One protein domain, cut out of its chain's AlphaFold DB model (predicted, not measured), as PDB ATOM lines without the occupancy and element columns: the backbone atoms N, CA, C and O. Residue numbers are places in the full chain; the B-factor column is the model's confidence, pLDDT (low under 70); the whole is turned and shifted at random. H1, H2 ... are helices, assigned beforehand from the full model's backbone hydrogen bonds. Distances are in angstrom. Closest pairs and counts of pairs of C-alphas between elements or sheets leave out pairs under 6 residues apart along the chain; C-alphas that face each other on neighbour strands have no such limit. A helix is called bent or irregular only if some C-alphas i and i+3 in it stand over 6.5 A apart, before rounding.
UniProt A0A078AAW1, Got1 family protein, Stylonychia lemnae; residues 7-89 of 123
ATOM      1  N   GLY A   7     -39.304 -26.950 -11.101       82.75
ATOM      2  CA  GLY A   7     -40.348 -26.181 -10.427       82.75
ATOM      3  C   GLY A   7     -40.422 -26.457  -8.923       82.75
ATOM      4  O   GLY A   7     -40.545 -25.521  -8.132       82.75
ATOM      5  N   LEU A   8     -40.270 -27.718  -8.507       86.31
ATOM      6  CA  LEU A   8     -40.298 -28.094  -7.091       86.31
ATOM      7  C   LEU A   8     -39.048 -27.585  -6.356       86.31
ATOM      8  O   LEU A   8     -39.158 -27.070  -5.244       86.31
ATOM      9  N   LEU A   9     -37.872 -27.655  -6.997       85.81
ATOM     10  CA  LEU A   9     -36.639 -27.069  -6.455       85.81
ATOM     11  C   LEU A   9     -36.732 -25.544  -6.326       85.81
ATOM     12  O   LEU A   9     -36.325 -24.991  -5.304       85.81
ATOM     13  N   ALA A  10     -37.292 -24.859  -7.326       85.31
ATOM     14  CA  ALA A  10     -37.486 -23.413  -7.273       85.31
ATOM     15  C   ALA A  10     -38.430 -23.007  -6.130       85.31
ATOM     16  O   ALA A  10     -38.111 -22.098  -5.363       85.31
ATOM     17  N   MET A  11     -39.548 -23.721  -5.962       89.25
ATOM     18  CA  MET A  11     -40.477 -23.503  -4.847       89.25
ATOM     19  C   MET A  11     -39.821 -23.782  -3.490       89.25
ATOM     20  O   MET A  11     -39.999 -22.999  -2.558       89.25
ATOM     21  N   GLY A  12     -39.000 -24.833  -3.389       88.44
ATOM     22  CA  GLY A  12     -38.199 -25.116  -2.198       88.44
ATOM     23  C   GLY A  12     -37.252 -23.969  -1.844       88.44
ATOM     24  O   GLY A  12     -37.185 -23.567  -0.686       88.44
ATOM     25  N   ASN A  13     -36.590 -23.370  -2.835       87.69
ATOM     26  CA  ASN A  13     -35.660 -22.254  -2.623       87.69
ATOM     27  C   ASN A  13     -36.360 -20.959  -2.223       87.69
ATOM     28  O   ASN A  13     -35.841 -20.201  -1.400       87.69
ATOM     29  N   LEU A  14     -37.547 -20.715  -2.775       89.38
ATOM     30  CA  LEU A  14     -38.367 -19.568  -2.412       89.38
ATOM     31  C   LEU A  14     -38.929 -19.721  -0.992       89.38
ATOM     32  O   LEU A  14     -38.804 -18.813  -0.170       89.38
ATOM     33  N   SER A  15     -39.480 -20.900  -0.681       88.62
ATOM     34  CA  SER A  15     -39.955 -21.252   0.661       88.62
ATOM     35  C   SER A  15     -38.823 -21.206   1.680       88.62
ATOM     36  O   SER A  15     -39.037 -20.797   2.820       88.62
ATOM     37  N   PHE A  16     -37.617 -21.596   1.276       85.75
ATOM     38  CA  PHE A  16     -36.435 -21.527   2.110       85.75
ATOM     39  C   PHE A  16     -36.115 -20.087   2.513       85.75
ATOM     40  O   PHE A  16     -35.995 -19.777   3.700       85.75
ATOM     41  N   LEU A  17     -36.021 -19.198   1.523       85.00
ATOM     42  CA  LEU A  17     -35.714 -17.791   1.749       85.00
ATOM     43  C   LEU A  17     -36.780 -17.127   2.631       85.00
ATOM     44  O   LEU A  17     -36.440 -16.420   3.578       85.00
ATOM     45  N   MET A  18     -38.059 -17.423   2.377       88.44
ATOM     46  CA  MET A  18     -39.168 -16.956   3.214       88.44
ATOM     47  C   MET A  18     -39.083 -17.486   4.649       88.44
ATOM     48  O   MET A  18     -39.270 -16.718   5.590       88.44
ATOM     49  N   GLY A  19     -38.737 -18.761   4.840       86.56
ATOM     50  CA  GLY A  19     -38.557 -19.356   6.166       86.56
ATOM     51  C   GLY A  19     -37.422 -18.709   6.964       86.56
ATOM     52  O   GLY A  19     -37.590 -18.405   8.143       86.56
ATOM     53  N   VAL A  20     -36.283 -18.425   6.322       81.31
ATOM     54  CA  VAL A  20     -35.161 -17.704   6.953       81.31
ATOM     55  C   VAL A  20     -35.592 -16.299   7.374       81.31
ATOM     56  O   VAL A  20     -35.355 -15.902   8.515       81.31
ATOM     57  N   ILE A  21     -36.259 -15.565   6.478       84.31
ATOM     58  CA  ILE A  21     -36.755 -14.214   6.761       84.31
ATOM     59  C   ILE A  21     -37.742 -14.229   7.934       84.31
ATOM     60  O   ILE A  21     -37.656 -13.358   8.798       84.31
ATOM     61  N   ALA A  22     -38.637 -15.216   7.992       83.69
ATOM     62  CA  ALA A  22     -39.611 -15.358   9.070       83.69
ATOM     63  C   ALA A  22     -38.963 -15.714  10.422       83.69
ATOM     64  O   ALA A  22     -39.370 -15.178  11.448       83.69
ATOM     65  N   LEU A  23     -37.941 -16.578  10.436       77.94
ATOM     66  CA  LEU A  23     -37.259 -17.008  11.666       77.94
ATOM     67  C   LEU A  23     -36.352 -15.930  12.271       77.94
ATOM     68  O   LEU A  23     -36.283 -15.785  13.489       77.94
ATOM     69  N   ILE A  24     -35.605 -15.212  11.433       75.44
ATOM     70  CA  ILE A  24     -34.558 -14.274  11.872       75.44
ATOM     71  C   ILE A  24     -35.045 -12.817  11.840       75.44
ATOM     72  O   ILE A  24     -34.552 -11.976  12.598       75.44
ATOM     73  N   GLY A  25     -35.999 -12.503  10.964       75.06
ATOM     74  CA  GLY A  25     -36.411 -11.146  10.611       75.06
ATOM     75  C   GLY A  25     -35.584 -10.571   9.453       75.06
ATOM     76  O   GLY A  25     -34.389 -10.854   9.316       75.06
ATOM     77  N   LEU A  26     -36.201  -9.722   8.619       70.94
ATOM     78  CA  LEU A  26     -35.584  -9.151   7.405       70.94
ATOM     79  C   LEU A  26     -34.224  -8.482   7.668       70.94
ATOM     80  O   LEU A  26     -33.241  -8.783   6.993       70.94
ATOM     81  N   LYS A  27     -34.140  -7.607   8.678       68.50
ATOM     82  CA  LYS A  27     -32.909  -6.856   8.993       68.50
ATOM     83  C   LYS A  27     -31.768  -7.758   9.463       68.50
ATOM     84  O   LYS A  27     -30.628  -7.593   9.033       68.50
ATOM     85  N   ASN A  28     -32.078  -8.726  10.319       66.06
ATOM     86  CA  ASN A  28     -31.071  -9.624  10.870       66.06
ATOM     87  C   ASN A  28     -30.628 -10.665   9.840       66.06
ATOM     88  O   ASN A  28     -29.462 -11.030   9.856       66.06
ATOM     89  N   THR A  29     -31.498 -11.077   8.910       67.31
ATOM     90  CA  THR A  29     -31.184 -12.060   7.856       67.31
ATOM     91  C   THR A  29     -30.127 -11.532   6.890       67.31
ATOM     92  O   THR A  29     -29.160 -12.236   6.601       67.31
ATOM     93  N   PHE A  30     -30.250 -10.271   6.455       64.38
ATOM     94  CA  PHE A  30     -29.238  -9.616   5.616       64.38
ATOM     95  C   PHE A  30     -27.887  -9.511   6.329       64.38
ATOM     96  O   PHE A  30     -26.841  -9.800   5.747       64.38
ATOM     97  N   MET A  31     -27.904  -9.165   7.618       63.06
ATOM     98  CA  MET A  31     -26.686  -9.087   8.423       63.06
ATOM     99  C   MET A  31     -26.110 -10.484   8.752       63.06
ATOM    100  O   MET A  31     -24.901 -10.622   8.947       63.06
ATOM    101  N   PHE A  32     -26.946 -11.532   8.751       62.94
ATOM    102  CA  PHE A  32     -26.557 -12.938   8.919       62.94
ATOM    103  C   PHE A  32     -25.883 -13.510   7.666       62.94
ATOM    104  O   PHE A  32     -24.852 -14.170   7.781       62.94
ATOM    105  N   PHE A  33     -26.426 -13.219   6.478       62.47
ATOM    106  CA  PHE A  33     -25.855 -13.635   5.191       62.47
ATOM    107  C   PHE A  33     -24.544 -12.900   4.858       62.47
ATOM    108  O   PHE A  33     -23.694 -13.448   4.162       62.47
ATOM    109  N   GLY A  34     -24.342 -11.684   5.382       54.56
ATOM    110  CA  GLY A  34     -23.147 -10.869   5.125       54.56
ATOM    111  C   GLY A  34     -21.959 -11.083   6.078       54.56
ATOM    112  O   GLY A  34     -20.886 -10.519   5.861       54.56
ATOM    113  N   LYS A  35     -22.101 -11.867   7.154       57.19
ATOM    114  CA  LYS A  35     -21.044 -12.008   8.175       57.19
ATOM    115  C   LYS A  35     -19.995 -13.039   7.735       57.19
ATOM    116  O   LYS A  35     -20.327 -14.201   7.517       57.19
ATOM    117  N   LYS A  36     -18.707 -12.655   7.681       51.66
ATOM    118  CA  LYS A  36     -17.581 -13.474   7.156       51.66
ATOM    119  C   LYS A  36     -17.487 -14.912   7.697       51.66
ATOM    120  O   LYS A  36     -17.063 -15.804   6.976       51.66
ATOM    121  N   SER A  37     -17.943 -15.164   8.926       56.59
ATOM    122  CA  SER A  37     -17.975 -16.503   9.545       56.59
ATOM    123  C   SER A  37     -19.072 -17.440   8.986       56.59
ATOM    124  O   SER A  37     -19.095 -18.626   9.315       56.59
ATOM    125  N   LYS A  38     -19.999 -16.933   8.158       59.56
ATOM    126  CA  LYS A  38     -21.162 -17.670   7.618       59.56
ATOM    127  C   LYS A  38     -21.238 -17.717   6.095       59.56
ATOM    128  O   LYS A  38     -22.052 -18.460   5.553       59.56
ATOM    129  N   ILE A  39     -20.330 -17.018   5.415       66.50
ATOM    130  CA  ILE A  39     -20.277 -16.928   3.951       66.50
ATOM    131  C   ILE A  39     -20.084 -18.304   3.298       66.50
ATOM    132  O   ILE A  39     -20.639 -18.543   2.233       66.50
ATOM    133  N   GLN A  40     -19.382 -19.245   3.940       70.38
ATOM    134  CA  GLN A  40     -19.147 -20.580   3.368       70.38
ATOM    135  C   GLN A  40     -20.450 -21.342   3.060       70.38
ATOM    136  O   GLN A  40     -20.549 -21.970   2.009       70.38
ATOM    137  N   GLY A  41     -21.465 -21.247   3.932       75.56
ATOM    138  CA  GLY A  41     -22.767 -21.894   3.719       75.56
ATOM    139  C   GLY A  41     -23.604 -21.190   2.651       75.56
ATOM    140  O   GLY A  41     -24.139 -21.840   1.754       75.56
ATOM    141  N   SER A  42     -23.654 -19.855   2.693       78.19
ATOM    142  CA  SER A  42     -24.357 -19.038   1.695       78.19
ATOM    143  C   SER A  42     -23.783 -19.200   0.291       78.19
ATOM    144  O   SER A  42     -24.548 -19.288  -0.666       78.19
ATOM    145  N   VAL A  43     -22.457 -19.290   0.165       80.25
ATOM    146  CA  VAL A  43     -21.787 -19.533  -1.116       80.25
ATOM    147  C   VAL A  43     -22.140 -20.916  -1.648       80.25
ATOM    148  O   VAL A  43     -22.546 -21.008  -2.798       80.25
ATOM    149  N   PHE A  44     -22.081 -21.974  -0.832       83.44
ATOM    150  CA  PHE A  44     -22.480 -23.318  -1.274       83.44
ATOM    151  C   PHE A  44     -23.963 -23.402  -1.669       83.44
ATOM    152  O   PHE A  44     -24.295 -24.060  -2.651       83.44
ATOM    153  N   TYR A  45     -24.848 -22.701  -0.951       86.56
ATOM    154  CA  TYR A  45     -26.274 -22.639  -1.273       86.56
ATOM    155  C   TYR A  45     -26.539 -21.943  -2.617       86.56
ATOM    156  O   TYR A  45     -27.227 -22.497  -3.473       86.56
ATOM    157  N   PHE A  46     -25.959 -20.755  -2.830       85.56
ATOM    158  CA  PHE A  46     -26.100 -20.022  -4.092       85.56
ATOM    159  C   PHE A  46     -25.409 -20.733  -5.259       85.56
ATOM    160  O   PHE A  46     -25.959 -20.769  -6.357       85.56
ATOM    161  N   LEU A  47     -24.242 -21.338  -5.026       86.75
ATOM    162  CA  LEU A  47     -23.540 -22.139  -6.026       86.75
ATOM    163  C   LEU A  47     -24.398 -23.336  -6.452       86.75
ATOM    164  O   LEU A  47     -24.595 -23.541  -7.645       86.75
ATOM    165  N   GLY A  48     -24.974 -24.072  -5.494       85.00
ATOM    166  CA  GLY A  48     -25.906 -25.169  -5.765       85.00
ATOM    167  C   GLY A  48     -27.137 -24.712  -6.551       85.00
ATOM    168  O   GLY A  48     -27.507 -25.357  -7.531       85.00
ATOM    169  N   PHE A  49     -27.712 -23.557  -6.198       86.19
ATOM    170  CA  PHE A  49     -28.841 -22.966  -6.920       86.19
ATOM    171  C   PHE A  49     -28.507 -22.635  -8.380       86.19
ATOM    172  O   PHE A  49     -29.245 -23.034  -9.280       86.19
ATOM    173  N   VAL A  50     -27.382 -21.960  -8.636       85.75
ATOM    174  CA  VAL A  50     -26.926 -21.660 -10.006       85.75
ATOM    175  C   VAL A  50     -26.722 -22.955 -10.796       85.75
ATOM    176  O   VAL A  50     -27.139 -23.058 -11.947       85.75
ATOM    177  N   MET A  51     -26.153 -23.975 -10.155       84.06
ATOM    178  CA  MET A  51     -25.890 -25.283 -10.753       84.06
ATOM    179  C   MET A  51     -27.173 -26.042 -11.136       84.06
ATOM    180  O   MET A  51     -27.209 -26.712 -12.166       84.06
ATOM    181  N   ILE A  52     -28.243 -25.883 -10.350       83.94
ATOM    182  CA  ILE A  52     -29.591 -26.392 -10.648       83.94
ATOM    183  C   ILE A  52     -30.234 -25.620 -11.809       83.94
ATOM    184  O   ILE A  52     -30.833 -26.230 -12.695       83.94
ATOM    185  N   VAL A  53     -30.104 -24.288 -11.829       80.19
ATOM    186  CA  VAL A  53     -30.711 -23.425 -12.860       80.19
ATOM    187  C   VAL A  53     -30.114 -23.673 -14.249       80.19
ATOM    188  O   VAL A  53     -30.847 -23.630 -15.234       80.19
ATOM    189  N   ILE A  54     -28.822 -24.015 -14.337       80.38
ATOM    190  CA  ILE A  54     -28.156 -24.393 -15.600       80.38
ATOM    191  C   ILE A  54     -28.812 -25.632 -16.250       80.38
ATOM    192  O   ILE A  54     -28.719 -25.820 -17.460       80.38
ATOM    193  N   GLY A  55     -29.546 -26.452 -15.486       67.56
ATOM    194  CA  GLY A  55     -30.518 -27.397 -16.046       67.56
ATOM    195  C   GLY A  55     -29.932 -28.656 -16.689       67.56
ATOM    196  O   GLY A  55     -30.665 -29.381 -17.366       67.56
ATOM    197  N   TRP A  56     -28.647 -28.955 -16.467       79.25
ATOM    198  CA  TRP A  56     -28.067 -30.248 -16.843       79.25
ATOM    199  C   TRP A  56     -28.531 -31.319 -15.847       79.25
ATOM    200  O   TRP A  56     -28.389 -31.137 -14.635       79.25
ATOM    201  N   TYR A  57     -29.082 -32.439 -16.326       70.69
ATOM    202  CA  TYR A  57     -29.740 -33.447 -15.473       70.69
ATOM    203  C   TYR A  57     -28.815 -33.967 -14.352       70.69
ATOM    204  O   TYR A  57     -29.197 -33.991 -13.183       70.69
ATOM    205  N   THR A  58     -27.553 -34.262 -14.677       75.06
ATOM    206  CA  THR A  58     -26.530 -34.688 -13.702       75.06
ATOM    207  C   THR A  58     -26.109 -33.566 -12.744       75.06
ATOM    208  O   THR A  58     -25.943 -33.806 -11.548       75.06
ATOM    209  N   PHE A  59     -25.973 -32.328 -13.232       77.75
ATOM    210  CA  PHE A  59     -25.612 -31.183 -12.385       77.75
ATOM    211  C   PHE A  59     -26.744 -30.778 -11.439       77.75
ATOM    212  O   PHE A  59     -26.464 -30.268 -10.362       77.75
ATOM    213  N   THR A  60     -28.004 -31.044 -11.794       81.44
ATOM    214  CA  THR A  60     -29.165 -30.733 -10.945       81.44
ATOM    215  C   THR A  60     -29.146 -31.564  -9.661       81.44
ATOM    216  O   THR A  60     -29.364 -31.030  -8.577       81.44
ATOM    217  N   PHE A  61     -28.814 -32.855  -9.754       82.75
ATOM    218  CA  PHE A  61     -28.696 -33.724  -8.580       82.75
ATOM    219  C   PHE A  61     -27.516 -33.321  -7.685       82.75
ATOM    220  O   PHE A  61     -27.658 -33.206  -6.467       82.75
ATOM    221  N   LEU A  62     -26.360 -33.036  -8.293       86.44
ATOM    222  CA  LEU A  62     -25.174 -32.598  -7.557       86.44
ATOM    223  C   LEU A  62     -25.385 -31.219  -6.912       86.44
ATOM    224  O   LEU A  62     -25.020 -31.005  -5.756       86.44
ATOM    225  N   GLY A  63     -26.041 -30.315  -7.638       87.50
ATOM    226  CA  GLY A  63     -26.459 -29.003  -7.166       87.50
ATOM    227  C   GLY A  63     -27.444 -29.097  -6.007       87.50
ATOM    228  O   GLY A  63     -27.275 -28.375  -5.034       87.50
ATOM    229  N   PHE A  64     -28.399 -30.035  -6.033       87.69
ATOM    230  CA  PHE A  64     -29.320 -30.281  -4.917       87.69
ATOM    231  C   PHE A  64     -28.594 -30.732  -3.645       87.69
ATOM    232  O   PHE A  64     -28.842 -30.190  -2.568       87.69
ATOM    233  N   ILE A  65     -27.652 -31.674  -3.756       89.38
ATOM    234  CA  ILE A  65     -26.844 -32.121  -2.611       89.38
ATOM    235  C   ILE A  65     -25.997 -30.963  -2.070       89.38
ATOM    236  O   ILE A  65     -25.982 -30.721  -0.861       89.38
ATOM    237  N   ALA A  66     -25.334 -30.212  -2.954       89.19
ATOM    238  CA  ALA A  66     -24.561 -29.032  -2.578       89.19
ATOM    239  C   ALA A  66     -25.439 -27.970  -1.899       89.19
ATOM    240  O   ALA A  66     -25.037 -27.376  -0.898       89.19
ATOM    241  N   GLN A  67     -26.661 -27.779  -2.395       89.69
ATOM    242  CA  GLN A  67     -27.631 -26.854  -1.837       89.69
ATOM    243  C   GLN A  67     -28.052 -27.282  -0.425       89.69
ATOM    244  O   GLN A  67     -27.997 -26.462   0.486       89.69
ATOM    245  N   MET A  68     -28.389 -28.559  -0.203       88.38
ATOM    246  CA  MET A  68     -28.705 -29.095   1.131       88.38
ATOM    247  C   MET A  68     -27.525 -28.976   2.104       88.38
ATOM    248  O   MET A  68     -27.710 -28.628   3.271       88.38
ATOM    249  N   TYR A  69     -26.300 -29.201   1.628       89.75
ATOM    250  CA  TYR A  69     -25.097 -29.012   2.435       89.75
ATOM    251  C   TYR A  69     -24.884 -27.537   2.813       89.75
ATOM    252  O   TYR A  69     -24.630 -27.221   3.978       89.75
ATOM    253  N   GLY A  70     -25.059 -26.623   1.853       87.56
ATOM    254  CA  GLY A  70     -25.001 -25.178   2.074       87.56
ATOM    255  C   GLY A  70     -26.053 -24.699   3.074       87.56
ATOM    256  O   GLY A  70     -25.724 -23.937   3.985       87.56
ATOM    257  N   LEU A  71     -27.283 -25.218   2.967       86.06
ATOM    258  CA  LEU A  71     -28.357 -24.999   3.937       86.06
ATOM    259  C   LEU A  71     -27.941 -25.434   5.340       86.06
ATOM    260  O   LEU A  71     -28.018 -24.645   6.281       86.06
ATOM    261  N   PHE A  72     -27.457 -26.665   5.492       86.56
ATOM    262  CA  PHE A  72     -27.051 -27.189   6.793       86.56
ATOM    263  C   PHE A  72     -25.937 -26.346   7.438       86.56
ATOM    264  O   PHE A  72     -26.013 -26.003   8.622       86.56
ATOM    265  N   LEU A  73     -24.933 -25.932   6.657       83.56
ATOM    266  CA  LEU A  73     -23.869 -25.036   7.126       83.56
ATOM    267  C   LEU A  73     -24.398 -23.655   7.549       83.56
ATOM    268  O   LEU A  73     -23.917 -23.101   8.541       83.56
ATOM    269  N   LEU A  74     -25.391 -23.121   6.831       79.62
ATOM    270  CA  LEU A  74     -26.067 -21.859   7.150       79.62
ATOM    271  C   LEU A  74     -26.788 -21.924   8.506       79.62
ATOM    272  O   LEU A  74     -26.612 -21.031   9.339       79.62
ATOM    273  N   PHE A  75     -27.530 -23.005   8.779       77.81
ATOM    274  CA  PHE A  75     -28.263 -23.165  10.044       77.81
ATOM    275  C   PHE A  75     -27.438 -23.666  11.213       77.81
ATOM    276  O   PHE A  75     -27.911 -23.557  12.340       77.81
ATOM    277  N   ARG A  76     -26.222 -24.184  11.015       81.06
ATOM    278  CA  ARG A  76     -25.418 -24.755  12.111       81.06
ATOM    279  C   ARG A  76     -25.334 -23.840  13.338       81.06
ATOM    280  O   ARG A  76     -25.469 -24.297  14.469       81.06
ATOM    281  N   GLN A  77     -25.134 -22.541  13.121       74.25
ATOM    282  CA  GLN A  77     -25.113 -21.571  14.218       74.25
ATOM    283  C   GLN A  77     -26.514 -21.255  14.751       74.25
ATOM    284  O   GLN A  77     -26.681 -21.106  15.955       74.25
ATOM    285  N   PHE A  78     -27.516 -21.200  13.876       75.62
ATOM    286  CA  PHE A  78     -28.897 -20.922  14.255       75.62
ATOM    287  C   PHE A  78     -29.489 -22.028  15.139       75.62
ATOM    288  O   PHE A  78     -30.086 -21.742  16.170       75.62
ATOM    289  N   ILE A  79     -29.236 -23.295  14.798       78.62
ATOM    290  CA  ILE A  79     -29.636 -24.464  15.588       78.62
ATOM    291  C   ILE A  79     -28.974 -24.424  16.968       78.62
ATOM    292  O   ILE A  79     -29.652 -24.617  17.970       78.62
ATOM    293  N   SER A  80     -27.676 -24.111  17.046       77.25
ATOM    294  CA  SER A  80     -26.969 -23.964  18.328       77.25
ATOM    295  C   SER A  80     -27.589 -22.873  19.212       77.25
ATOM    296  O   SER A  80     -27.804 -23.087  20.404       77.25
ATOM    297  N   THR A  81     -27.954 -21.736  18.619       76.81
ATOM    298  CA  THR A  81     -28.667 -20.650  19.297       76.81
ATOM    299  C   THR A  81     -30.064 -21.076  19.769       76.81
ATOM    300  O   THR A  81     -30.404 -20.844  20.927       76.81
ATOM    301  N   ILE A  82     -30.850 -21.759  18.927       78.38
ATOM    302  CA  ILE A  82     -32.167 -22.306  19.304       78.38
ATOM    303  C   ILE A  82     -32.031 -23.311  20.451       78.38
ATOM    304  O   ILE A  82     -32.835 -23.275  21.373       78.38
ATOM    305  N   PHE A  83     -31.020 -24.181  20.439       77.75
ATOM    306  CA  PHE A  83     -30.778 -25.130  21.529       77.75
ATOM    307  C   PHE A  83     -30.479 -24.424  22.856       77.75
ATOM    308  O   PHE A  83     -31.030 -24.819  23.881       77.75
ATOM    309  N   GLY A  84     -29.681 -23.351  22.843       75.44
ATOM    310  CA  GLY A  84     -29.435 -22.531  24.035       75.44
ATOM    311  C   GLY A  84     -30.706 -21.859  24.576       75.44
ATOM    312  O   GLY A  84     -30.933 -21.845  25.785       75.44
ATOM    313  N   TYR A  85     -31.582 -21.371  23.691       74.56
ATOM    314  CA  TYR A  85     -32.889 -20.823  24.085       74.56
ATOM    315  C   TYR A  85     -33.882 -21.906  24.537       74.56
ATOM    316  O   TYR A  85     -34.653 -21.701  25.468       74.56
ATOM    317  N   SER A  86     -33.844 -23.090  23.928       68.81
ATOM    318  CA  SER A  86     -34.687 -24.230  24.304       68.81
ATOM    319  C   SER A  86     -34.377 -24.715  25.725       68.81
ATOM    320  O   SER A  86     -35.283 -25.047  26.486       68.81
ATOM    321  N   GLN A  87     -33.106 -24.655  26.136       62.94
ATOM    322  CA  GLN A  87     -32.672 -24.968  27.502       62.94
ATOM    323  C   GLN A  87     -33.187 -23.986  28.566       62.94
ATOM    324  O   GLN A  87     -33.212 -24.334  29.745       62.94
ATOM    325  N   THR A  88     -33.610 -22.780  28.177       64.19
ATOM    326  CA  THR A  88     -34.195 -21.778  29.086       64.19
ATOM    327  C   THR A  88     -35.723 -21.858  29.161       64.19
ATOM    328  O   THR A  88     -36.326 -21.174  29.987       64.19
ATOM    329  N   LEU A  89     -36.368 -22.725  28.364       67.56
ATOM    330  CA  LEU A  89     -37.819 -22.909  28.395       67.56
ATOM    331  C   LEU A  89     -38.248 -23.850  29.544       67.56
ATOM    332  O   LEU A  89     -37.853 -25.020  29.563       67.56
TER     333      LEU A  89
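This is residues 7 to 89 of the 123 residues of the protein "Got1 family protein" of Stylonychia lemnae (UniProt A0A078AAW1). The longest helix, H4, lies side by side with H3 in a helical hairpin, and H1 runs alongside this pair at a looser distance, the three helix centres making a triangle; short H2 crosses one end between H1 and H3. H4 bends past the hairpin, and residues 79 to 89 stick out beyond the body as an arm and tail. The printed part has 83 residues with four named helices, H1, H2, H3 and H4 along the chain, and no named strand; its class is all helix. The whole is only just compact, close to loose, with a radius of gyration of the C-alphas of 13.9 A and spans of 47 by 23 by 23 A.

H4, residues 57 to 86, was assigned as one helix by its hydrogen bonds but is bent: C-alphas 74 and 77 are 7.1 A apart. Its arm H4a, residues 57 to 74, begins with C-alpha 57 at (-29.740, -33.447, -15.473) and is 25.7 A long from first to last C-alpha. Its arm H4b, residues 77 to 86, is 14.2 A long and ends with C-alpha 86 at (-34.687, -24.230, 24.304). H3, residues 39 to 53, is 20.8 A long. H1, residues 7 to 24, is 25.9 A long and begins with C-alpha 7 at (-40.348, -26.181, -10.427). H2 is residues 26 to 33, with 10.9 A from first to last C-alpha.

H4a touches H3, with 47 pairs of C-alphas within 8 A; the closest are those of Gly 48 and Gly 63, 4.1 A apart. The two form a helical hairpin at a shallow tilt of 22 degrees, opposite ways. H4b stands at a steep tilt of 46 degrees to H4a and is apart from H1, H2 and H3. H1 and H3 are near each other, with 9 pairs of C-alphas within 10 A. H1 is only just apart from H4a, the closest C-alphas being 8.1 A apart. H2 is close but not clearly touching to H3, the closest C-alphas being those of Phe 33 and Ile 39 at 6.6 A; their lines are about perpendicular at 84 degrees. H2 is also close but not clearly touching to H1, the closest C-alphas being those of Ile 21 and Thr 29 at 6.1 A; their lines are only just about perpendicular at 72 degrees. In H1, H2, H3 and H4b every O i to N i+4 pair is within hydrogen-bond range; in H4a 13 of 14 are.

The two C-alphas farthest apart are those of Trp 56 and Thr 88, 47.1 A. Without residues 79 to 89, which stand free, the body of 72 residues spans 35 by 23 by 16 A. The printed part has no cut, and its three links are tight. Mean pLDDT of the printed part is 78.2; residues 27 to 39, residue 55 and residues 86 to 89 are under 70.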